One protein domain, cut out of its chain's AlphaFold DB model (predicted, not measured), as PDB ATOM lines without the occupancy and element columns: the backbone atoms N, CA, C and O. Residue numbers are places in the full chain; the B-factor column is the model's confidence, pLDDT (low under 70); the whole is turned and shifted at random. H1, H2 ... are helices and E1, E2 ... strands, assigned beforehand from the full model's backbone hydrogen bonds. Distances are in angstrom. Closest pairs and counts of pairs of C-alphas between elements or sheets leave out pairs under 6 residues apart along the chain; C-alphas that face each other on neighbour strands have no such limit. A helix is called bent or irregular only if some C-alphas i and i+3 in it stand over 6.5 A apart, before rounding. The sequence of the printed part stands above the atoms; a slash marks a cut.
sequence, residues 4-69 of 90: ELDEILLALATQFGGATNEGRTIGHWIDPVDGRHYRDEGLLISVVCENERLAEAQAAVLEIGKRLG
ATOM      1  N   GLU A   4       2.466   9.713 -17.867       90.25
ATOM      2  CA  GLU A   4       2.201  11.147 -17.722       90.25
ATOM      3  C   GLU A   4       3.353  12.023 -18.244       90.25
ATOM      4  O   GLU A   4       3.120  13.069 -18.852       90.25
ATOM      5  N   LEU A   5       4.604  11.595 -18.056       90.50
ATOM      6  CA  LEU A   5       5.767  12.335 -18.554       90.50
ATOM      7  C   LEU A   5       5.855  12.277 -20.081       90.50
ATOM      8  O   LEU A   5       6.231  13.270 -20.706       90.50
ATOM      9  N   ASP A   6       5.467  11.149 -20.678       92.25
ATOM     10  CA  ASP A   6       5.404  10.995 -22.134       92.25
ATOM     11  C   ASP A   6       4.350  11.931 -22.744       92.25
ATOM     12  O   ASP A   6       4.604  12.577 -23.763       92.25
ATOM     13  N   GLU A   7       3.194  12.076 -22.090       95.44
ATOM     14  CA  GLU A   7       2.162  13.034 -22.497       95.44
ATOM     15  C   GLU A   7       2.639  14.487 -22.400       95.44
ATOM     16  O   GLU A   7       2.400  15.277 -23.314       95.44
ATOM     17  N   ILE A   8       3.323  14.847 -21.310       95.75
ATOM     18  CA  ILE A   8       3.879  16.194 -21.129       95.75
ATOM     19  C   ILE A   8       4.919  16.491 -22.213       95.75
ATOM     20  O   ILE A   8       4.895  17.567 -22.815       95.75
ATOM     21  N   LEU A   9       5.807  15.537 -22.501       95.56
ATOM     22  CA  LEU A   9       6.822  15.692 -23.536       95.56
ATOM     23  C   LEU A   9       6.191  15.854 -24.924       95.56
ATOM     24  O   LEU A   9       6.609  16.724 -25.690       95.56
ATOM     25  N   LEU A  10       5.162  15.063 -25.236       96.31
ATOM     26  CA  LEU A  10       4.419  15.182 -26.488       96.31
ATOM     27  C   LEU A  10       3.706  16.537 -26.598       96.31
ATOM     28  O   LEU A  10       3.701  17.136 -27.675       96.31
ATOM     29  N   ALA A  11       3.131  17.040 -25.503       96.50
ATOM     30  CA  ALA A  11       2.481  18.347 -25.473       96.50
ATOM     31  C   ALA A  11       3.482  19.483 -25.736       96.50
ATOM     32  O   ALA A  11       3.231  20.328 -26.596       96.50
ATOM     33  N   LEU A  12       4.645  19.460 -25.076       96.38
ATOM     34  CA  LEU A  12       5.729  20.417 -25.317       96.38
ATOM     35  C   LEU A  12       6.235  20.347 -26.763       96.38
ATOM     36  O   LEU A  12       6.368  21.381 -27.417       96.38
ATOM     37  N   ALA A  13       6.457  19.140 -27.292       96.25
ATOM     38  CA  ALA A  13       6.886  18.957 -28.674       96.25
ATOM     39  C   ALA A  13       5.846  19.487 -29.673       96.25
ATOM     40  O   ALA A  13       6.204  20.148 -30.644       96.25
ATOM     41  N   THR A  14       4.559  19.255 -29.414       96.44
ATOM     42  CA  THR A  14       3.465  19.768 -30.251       96.44
ATOM     43  C   THR A  14       3.390  21.295 -30.199       96.44
ATOM     44  O   THR A  14       3.197  21.936 -31.228       96.44
ATOM     45  N   GLN A  15       3.574  21.891 -29.019       95.88
ATOM     46  CA  GLN A  15       3.467  23.335 -28.818       95.88
ATOM     47  C   GLN A  15       4.662  24.111 -29.395       95.88
ATOM     48  O   GLN A  15       4.483  25.171 -30.000       95.88
ATOM     49  N   PHE A  16       5.883  23.605 -29.222       93.88
ATOM     50  CA  PHE A  16       7.113  24.310 -29.603       93.88
ATOM     51  C   PHE A  16       7.761  23.776 -30.887       93.88
ATOM     52  O   PHE A  16       8.760  24.321 -31.340       93.88
ATOM     53  N   GLY A  17       7.174  22.754 -31.518       93.25
ATOM     54  CA  GLY A  17       7.701  22.131 -32.738       93.25
ATOM     55  C   GLY A  17       8.805  21.098 -32.484       93.25
ATOM     56  O   GLY A  17       9.310  20.493 -33.427       93.25
ATOM     57  N   GLY A  18       9.169  20.873 -31.220       93.38
ATOM     58  CA  GLY A  18      10.122  19.860 -30.795       93.38
ATOM     59  C   GLY A  18      10.412  19.950 -29.299       93.38
ATOM     60  O   GLY A  18      10.304  21.016 -28.695       93.38
ATOM     61  N   ALA A  19      10.773  18.817 -28.704       95.75
ATOM     62  CA  ALA A  19      11.254  18.735 -27.333       95.75
ATOM     63  C   ALA A  19      12.254  17.579 -27.220       95.75
ATOM     64  O   ALA A  19      12.061  16.530 -27.838       95.75
ATOM     65  N   THR A  20      13.303  17.763 -26.426       94.94
ATOM     66  CA  THR A  20      14.323  16.743 -26.171       94.94
ATOM     67  C   THR A  20      14.301  16.362 -24.705       94.94
ATOM     68  O   THR A  20      14.307  17.221 -23.828       94.94
ATOM     69  N   ASN A  21      14.300  15.058 -24.439       95.31
ATOM     70  CA  ASN A  21      14.544  14.524 -23.110       95.31
ATOM     71  C   ASN A  21      16.054  14.327 -22.921       95.31
ATOM     72  O   ASN A  21      16.643  13.443 -23.541       95.31
ATOM     73  N   GLU A  22      16.669  15.150 -22.074       94.69
ATOM     74  CA  GLU A  22      18.108  15.123 -21.779       94.69
ATOM     75  C   GLU A  22      18.462  14.177 -20.619       94.69
ATOM     76  O   GLU A  22      19.633  13.981 -20.294       94.69
ATOM     77  N   GLY A  23      17.456  13.534 -20.023       93.88
ATOM     78  CA  GLY A  23      17.622  12.513 -19.001       93.88
ATOM     79  C   GLY A  23      17.373  13.001 -17.577       93.88
ATOM     80  O   GLY A  23      16.914  14.116 -17.315       93.88
ATOM     81  N   ARG A  24      17.612  12.086 -16.636       94.31
ATOM     82  CA  ARG A  24      17.323  12.282 -15.213       94.31
ATOM     83  C   ARG A  24      18.369  13.179 -14.565       94.31
ATOM     84  O   ARG A  24      19.565  13.014 -14.798       94.31
ATOM     85  N   THR A  25      17.916  14.071 -13.700       94.25
ATOM     86  CA  THR A  25      18.764  14.971 -12.918       94.25
ATOM     87  C   THR A  25      18.424  14.865 -11.438       94.25
ATOM     88  O   THR A  25      17.333  14.444 -11.061       94.25
ATOM     89  N   ILE A  26      19.377  15.223 -10.579       94.31
ATOM     90  CA  ILE A  26      19.157  15.326  -9.134       94.31
ATOM     91  C   ILE A  26      19.330  16.791  -8.763       94.31
ATOM     92  O   ILE A  26      20.416  17.349  -8.919       94.31
ATOM     93  N   GLY A  27      18.248  17.399  -8.290       90.69
ATOM     94  CA  GLY A  27      18.212  18.781  -7.841       90.69
ATOM     95  C   GLY A  27      18.231  18.874  -6.320       90.69
ATOM     96  O   GLY A  27      17.710  18.009  -5.616       90.69
ATOM     97  N   HIS A  28      18.811  19.958  -5.823       93.75
ATOM     98  CA  HIS A  28      18.766  20.347  -4.420       93.75
ATOM     99  C   HIS A  28      18.306  21.797  -4.350       93.75
ATOM    100  O   HIS A  28      18.907  22.656  -4.991       93.75
ATOM    101  N   TRP A  29      17.257  22.077  -3.584       93.19
ATOM    102  CA  TRP A  29      16.776  23.444  -3.400       93.19
ATOM    103  C   TRP A  29      16.274  23.674  -1.983       93.19
ATOM    104  O   TRP A  29      15.960  22.737  -1.251       93.19
ATOM    105  N   ILE A  30      16.253  24.939  -1.581       94.56
ATOM    106  CA  ILE A  30      15.756  25.373  -0.280       94.56
ATOM    107  C   ILE A  30      14.511  26.208  -0.545       94.56
ATOM    108  O   ILE A  30      14.576  27.171  -1.310       94.56
ATOM    109  N   ASP A  31      13.390  25.832   0.061       93.56
ATOM    110  CA  ASP A  31      12.155  26.607  -0.044       93.56
ATOM    111  C   ASP A  31      12.334  27.925   0.728       93.56
ATOM    112  O   ASP A  31      12.640  27.905   1.924       93.56
ATOM    113  N   PRO A  32      12.199  29.087   0.066       91.25
ATOM    114  CA  PRO A  32      12.437  30.376   0.705       91.25
ATOM    115  C   PRO A  32      11.380  30.725   1.764       91.25
ATOM    116  O   PRO A  32      11.607  31.644   2.549       91.25
ATOM    117  N   VAL A  33      10.237  30.030   1.792       93.31
ATOM    118  CA  VAL A  33       9.149  30.287   2.744       93.31
ATOM    119  C   VAL A  33       9.394  29.575   4.072       93.31
ATOM    120  O   VAL A  33       9.237  30.186   5.128       93.31
ATOM    121  N   ASP A  34       9.761  28.292   4.035       94.56
ATOM    122  CA  ASP A  34       9.912  27.457   5.236       94.56
ATOM    123  C   ASP A  34      11.376  27.092   5.563       94.56
ATOM    124  O   ASP A  34      11.652  26.523   6.622       94.56
ATOM    125  N   GLY A  35      12.328  27.441   4.690       95.38
ATOM    126  CA  GLY A  35      13.757  27.155   4.841       95.38
ATOM    127  C   GLY A  35      14.114  25.673   4.704       95.38
ATOM    128  O   GLY A  35      15.259  25.285   4.960       95.38
ATOM    129  N   ARG A  36      13.159  24.815   4.329       96.56
ATOM    130  CA  ARG A  36      13.378  23.376   4.221       96.56
ATOM    131  C   ARG A  36      14.171  23.056   2.963       96.56
ATOM    132  O   ARG A  36      13.894  23.555   1.878       96.56
ATOM    133  N   HIS A  37      15.138  22.160   3.120       96.25
ATOM    134  CA  HIS A  37      15.881  21.578   2.013       96.25
ATOM    135  C   HIS A  37      15.095  20.419   1.385       96.25
ATOM    136  O   HIS A  37      14.660  19.497   2.082       96.25
ATOM    137  N   TYR A  38      14.963  20.466   0.066       93.62
ATOM    138  CA  TYR A  38      14.358  19.445  -0.775       93.62
ATOM    139  C   TYR A  38      15.425  18.854  -1.694       93.62
ATOM    140  O   TYR A  38      16.297  19.561  -2.207       93.62
ATOM    141  N   ARG A  39      15.351  17.536  -1.881       93.69
ATOM    142  CA  ARG A  39      16.172  16.786  -2.829       93.69
ATOM    143  C   ARG A  39      15.227  16.020  -3.734       93.69
ATOM    144  O   ARG A  39      14.606  15.063  -3.271       93.69
ATOM    145  N   ASP A  40      15.213  16.391  -5.003       89.88
ATOM    146  CA  ASP A  40      14.270  15.859  -5.978       89.88
ATOM    147  C   ASP A  40      15.013  15.203  -7.140       89.88
ATOM    148  O   ASP A  40      16.115  15.614  -7.520       89.88
ATOM    149  N   GLU A  41      14.407  14.161  -7.695       90.56
ATOM    150  CA  GLU A  41      14.820  13.585  -8.969       90.56
ATOM    151  C   GLU A  41      13.914  14.160 -10.059       90.56
ATOM    152  O   GLU A  41      12.692  14.029  -9.992       90.56
ATOM    153  N   GLY A  42      14.517  14.837 -11.031       90.38
ATOM    154  CA  GLY A  42      13.828  15.519 -12.115       90.38
ATOM    155  C   GLY A  42      14.140  14.912 -13.476       90.38
ATOM    156  O   GLY A  42      15.019  14.059 -13.624       90.38
ATOM    157  N   LEU A  43      13.419  15.389 -14.484       93.31
ATOM    158  CA  LEU A  43      13.704  15.134 -15.888       93.31
ATOM    159  C   LEU A  43      14.077  16.464 -16.538       93.31
ATOM    160  O   LEU A  43      13.301  17.417 -16.459       93.31
ATOM    161  N   LEU A  44      15.257  16.544 -17.151       95.06
ATOM    162  CA  LEU A  44      15.653  17.733 -17.896       95.06
ATOM    163  C   LEU A  44      15.074  17.648 -19.308       95.06
ATOM    164  O   LEU A  44      15.421  16.750 -20.074       95.06
ATOM    165  N   ILE A  45      14.183  18.581 -19.631       95.25
ATOM    166  CA  ILE A  45      13.581  18.710 -20.956       95.25
ATOM    167  C   ILE A  45      14.024  20.035 -21.565       95.25
ATOM    168  O   ILE A  45      13.891  21.077 -20.922       95.25
ATOM    169  N   SER A  46      14.502  19.999 -22.806       94.81
ATOM    170  CA  SER A  46      14.791  21.200 -23.588       94.81
ATOM    171  C   SER A  46      13.816  21.358 -24.747       94.81
ATOM    172  O   SER A  46      13.429  20.397 -25.415       94.81
ATOM    173  N   VAL A  47      13.412  22.601 -24.982       93.75
ATOM    174  CA  VAL A  47      12.634  23.037 -26.145       93.75
ATOM    175  C   VAL A  47      13.351  24.228 -26.767       93.75
ATOM    176  O   VAL A  47      14.029  24.978 -26.066       93.75
ATOM    177  N   VAL A  48      13.200  24.410 -28.074       90.19
ATOM    178  CA  VAL A  48      13.730  25.580 -28.779       90.19
ATOM    179  C   VAL A  48      12.553  26.407 -29.260       90.19
ATOM    180  O   VAL A  48      11.638  25.888 -29.896       90.19
ATOM    181  N   CYS A  49      12.567  27.697 -28.944       87.25
ATOM    182  CA  CYS A  49      11.559  28.634 -29.409       87.25
ATOM    183  C   CYS A  49      12.166  30.027 -29.590       87.25
ATOM    184  O   CYS A  49      13.196  30.344 -28.998       87.25
ATOM    185  N   GLU A  50      11.517  30.838 -30.422       86.31
ATOM    186  CA  GLU A  50      11.879  32.241 -30.626       86.31
ATOM    187  C   GLU A  50      11.697  33.057 -29.336       86.31
ATOM    188  O   GLU A  50      10.861  32.729 -28.486       86.31
ATOM    189  N   ASN A  51      12.450  34.153 -29.204       85.44
ATOM    190  CA  ASN A  51      12.473  34.994 -28.001       85.44
ATOM    191  C   ASN A  51      11.071  35.516 -27.626       85.44
ATOM    192  O   ASN A  51      10.699  35.542 -26.452       85.44
ATOM    193  N   GLU A  52      10.256  35.841 -28.630       88.06
ATOM    194  CA  GLU A  52       8.883  36.331 -28.483       88.06
ATOM    195  C   GLU A  52       7.967  35.330 -27.754       88.06
ATOM    196  O   GLU A  52       6.940  35.721 -27.197       88.06
ATOM    197  N   ARG A  53       8.342  34.044 -27.719       91.31
ATOM    198  CA  ARG A  53       7.591  32.968 -27.058       91.31
ATOM    199  C   ARG A  53       8.074  32.670 -25.638       91.31
ATOM    200  O   ARG A  53       7.551  31.749 -25.013       91.31
ATOM    201  N   LEU A  54       9.008  33.446 -25.074       91.25
ATOM    202  CA  LEU A  54       9.515  33.209 -23.715       91.25
ATOM    203  C   LEU A  54       8.390  33.153 -22.671       91.25
ATOM    204  O   LEU A  54       8.347  32.238 -21.850       91.25
ATOM    205  N   ALA A  55       7.475  34.123 -22.707       93.50
ATOM    206  CA  ALA A  55       6.364  34.183 -21.757       93.50
ATOM    207  C   ALA A  55       5.431  32.965 -21.892       93.50
ATOM    208  O   ALA A  55       4.922  32.451 -20.899       93.50
ATOM    209  N   GLU A  56       5.246  32.473 -23.118       95.69
ATOM    210  CA  GLU A  56       4.478  31.262 -23.400       95.69
ATOM    211  C   GLU A  56       5.176  30.014 -22.833       95.69
ATOM    212  O   GLU A  56       4.531  29.193 -22.181       95.69
ATOM    213  N   ALA A  57       6.495  29.895 -23.015       94.81
ATOM    214  CA  ALA A  57       7.292  28.799 -22.464       94.81
ATOM    215  C   ALA A  57       7.261  28.779 -20.927       94.81
ATOM    216  O   ALA A  57       7.067  27.723 -20.323       94.81
ATOM    217  N   GLN A  58       7.365  29.948 -20.287       96.19
ATOM    218  CA  GLN A  58       7.219  30.076 -18.835       96.19
ATOM    219  C   GLN A  58       5.829  29.631 -18.364       96.19
ATOM    220  O   GLN A  58       5.721  28.868 -17.404       96.19
ATOM    221  N   ALA A  59       4.769  30.062 -19.052       97.75
ATOM    222  CA  ALA A  59       3.404  29.664 -18.721       97.75
ATOM    223  C   ALA A  59       3.206  28.145 -18.844       97.75
ATOM    224  O   ALA A  59       2.651  27.531 -17.934       97.75
ATOM    225  N   ALA A  60       3.719  27.525 -19.912       97.19
ATOM    226  CA  ALA A  60       3.647  26.077 -20.101       97.19
ATOM    227  C   ALA A  60       4.317  25.311 -18.947       97.19
ATOM    228  O   ALA A  60       3.735  24.372 -18.403       97.19
ATOM    229  N   VAL A  61       5.504  25.746 -18.510       96.94
ATOM    230  CA  VAL A  61       6.224  25.116 -17.390       96.94
ATOM    231  C   VAL A  61       5.475  25.271 -16.065       96.94
ATOM    232  O   VAL A  61       5.412  24.319 -15.285       96.94
ATOM    233  N   LEU A  62       4.855  26.428 -15.817       97.56
ATOM    234  CA  LEU A  62       4.032  26.636 -14.623       97.56
ATOM    235  C   LEU A  62       2.787  25.737 -14.614       97.56
ATOM    236  O   LEU A  62       2.462  25.167 -13.573       97.56
ATOM    237  N   GLU A  63       2.104  25.577 -15.750       97.62
ATOM    238  CA  GLU A  63       0.950  24.675 -15.860       97.62
ATOM    239  C   GLU A  63       1.346  23.206 -15.671       97.62
ATOM    240  O   GLU A  63       0.661  22.470 -14.958       97.62
ATOM    241  N   ILE A  64       2.494  22.787 -16.215       96.31
ATOM    242  CA  ILE A  64       3.055  21.451 -15.963       96.31
ATOM    243  C   ILE A  64       3.346  21.261 -14.470       96.31
ATOM    244  O   ILE A  64       2.964  20.243 -13.896       96.31
ATOM    245  N   GLY A  65       3.968  22.247 -13.817       95.38
ATOM    246  CA  GLY A  65       4.241  22.195 -12.380       95.38
ATOM    247  C   GLY A  65       2.973  22.032 -11.543       95.38
ATOM    248  O   GLY A  65       2.926  21.174 -10.662       95.38
ATOM    249  N   LYS A  66       1.913  22.784 -11.868       96.69
ATOM    250  CA  LYS A  66       0.596  22.639 -11.226       96.69
ATOM    251  C   LYS A  66       0.011  21.245 -11.441       96.69
ATOM    252  O   LYS A  66      -0.449  20.640 -10.476       96.69
ATOM    253  N   ARG A  67       0.044  20.733 -12.679       95.06
ATOM    254  CA  ARG A  67      -0.444  19.387 -13.026       95.06
ATOM    255  C   ARG A  67       0.262  18.310 -12.201       95.06
ATOM    256  O   ARG A  67      -0.400  17.438 -11.654       95.06
ATOM    257  N   LEU A  68       1.582  18.413 -12.071       92.62
ATOM    258  CA  LEU A  68       2.417  17.460 -11.340       92.62
ATOM    259  C   LEU A  68       2.407  17.670  -9.813       92.62
ATOM    260  O   LEU A  68       3.123  16.970  -9.097       92.62
ATOM    261  N   GLY A  69       1.652  18.650  -9.299       93.00
ATOM    262  CA  GLY A  69       1.626  18.987  -7.872       93.00
ATOM    263  C   GLY A  69       2.974  19.474  -7.328       93.00
ATOM    264  O   GLY A  69       3.243  19.347  -6.132       93.00
TER     265      GLY A  69
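What this domain is: This is residues 4 to 69 of the 90 residues of an uncharacterized protein of Deltaproteobacteria bacterium 21-66-5 (UniProt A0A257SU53). A long, strongly bent hairpin of two strands, E1 and E2, has two helices near one of its ends, H1 and H2, loosely side by side and running opposite ways. At the hairpin's other end the loop of residues 31 to 36 sticks out. The printed part has 66 residues, with the order H1, E1, E2, H2, an antiparallel sheet E1 - E2, and a mixed class of helices and strands. It is loose, with a radius of gyration of the C-alphas of 13.5 A, and elongated, spanning 38 by 24 by 19 A.

Where its parts are: Find C-alpha 4 at (2.201, 11.147, -17.722); from there H1 runs through residues 4 to 16, 18.4 A long. E1 takes residues 20 to 30, 27.3 A, and bends by 70 degrees at residue 23. E2, residues 37 to 46, starts at C-alpha 37 at (15.881, 21.578, 2.013), covers 25.6 A and bends by 62 degrees at residue 41. H2, residues 51 to 67, is 25.2 A long and ends at C-alpha 67 at (-0.444, 19.387, -13.026); it is irregular, with C-alphas 52 and 55 lying 7.5 A apart.

How they stand to each other: Look first at the hairpin E1 and E2, antiparallel at 158 degrees: N 22 and O 44, 2.8 A, and N 40 and O 27, 3.0 A, are within hydrogen-bond range. The closest C-alphas of H1 and E2 are those of Leu 9 and Ile 45, 7.8 A apart. H1 and H2 are close but not clearly touching, at a shallow tilt of 18 degrees, opposite ways; their closest C-alphas, Ile 8 and Ile 64, are 7.4 A apart. H2 and E1 are apart. Every O i to N i+4 pair is within hydrogen-bond range in H1, and 11 of 13 in H2.

The domain as a whole: Look for the two farthest C-alphas at Gly 17 and Asp 34, 38.4 A apart. The printed part has no cut. The links H1 to E1 and E2 to H2 are tight, and E1 to E2 is short. Its mean pLDDT is 93.9, and no printed residue is under 70.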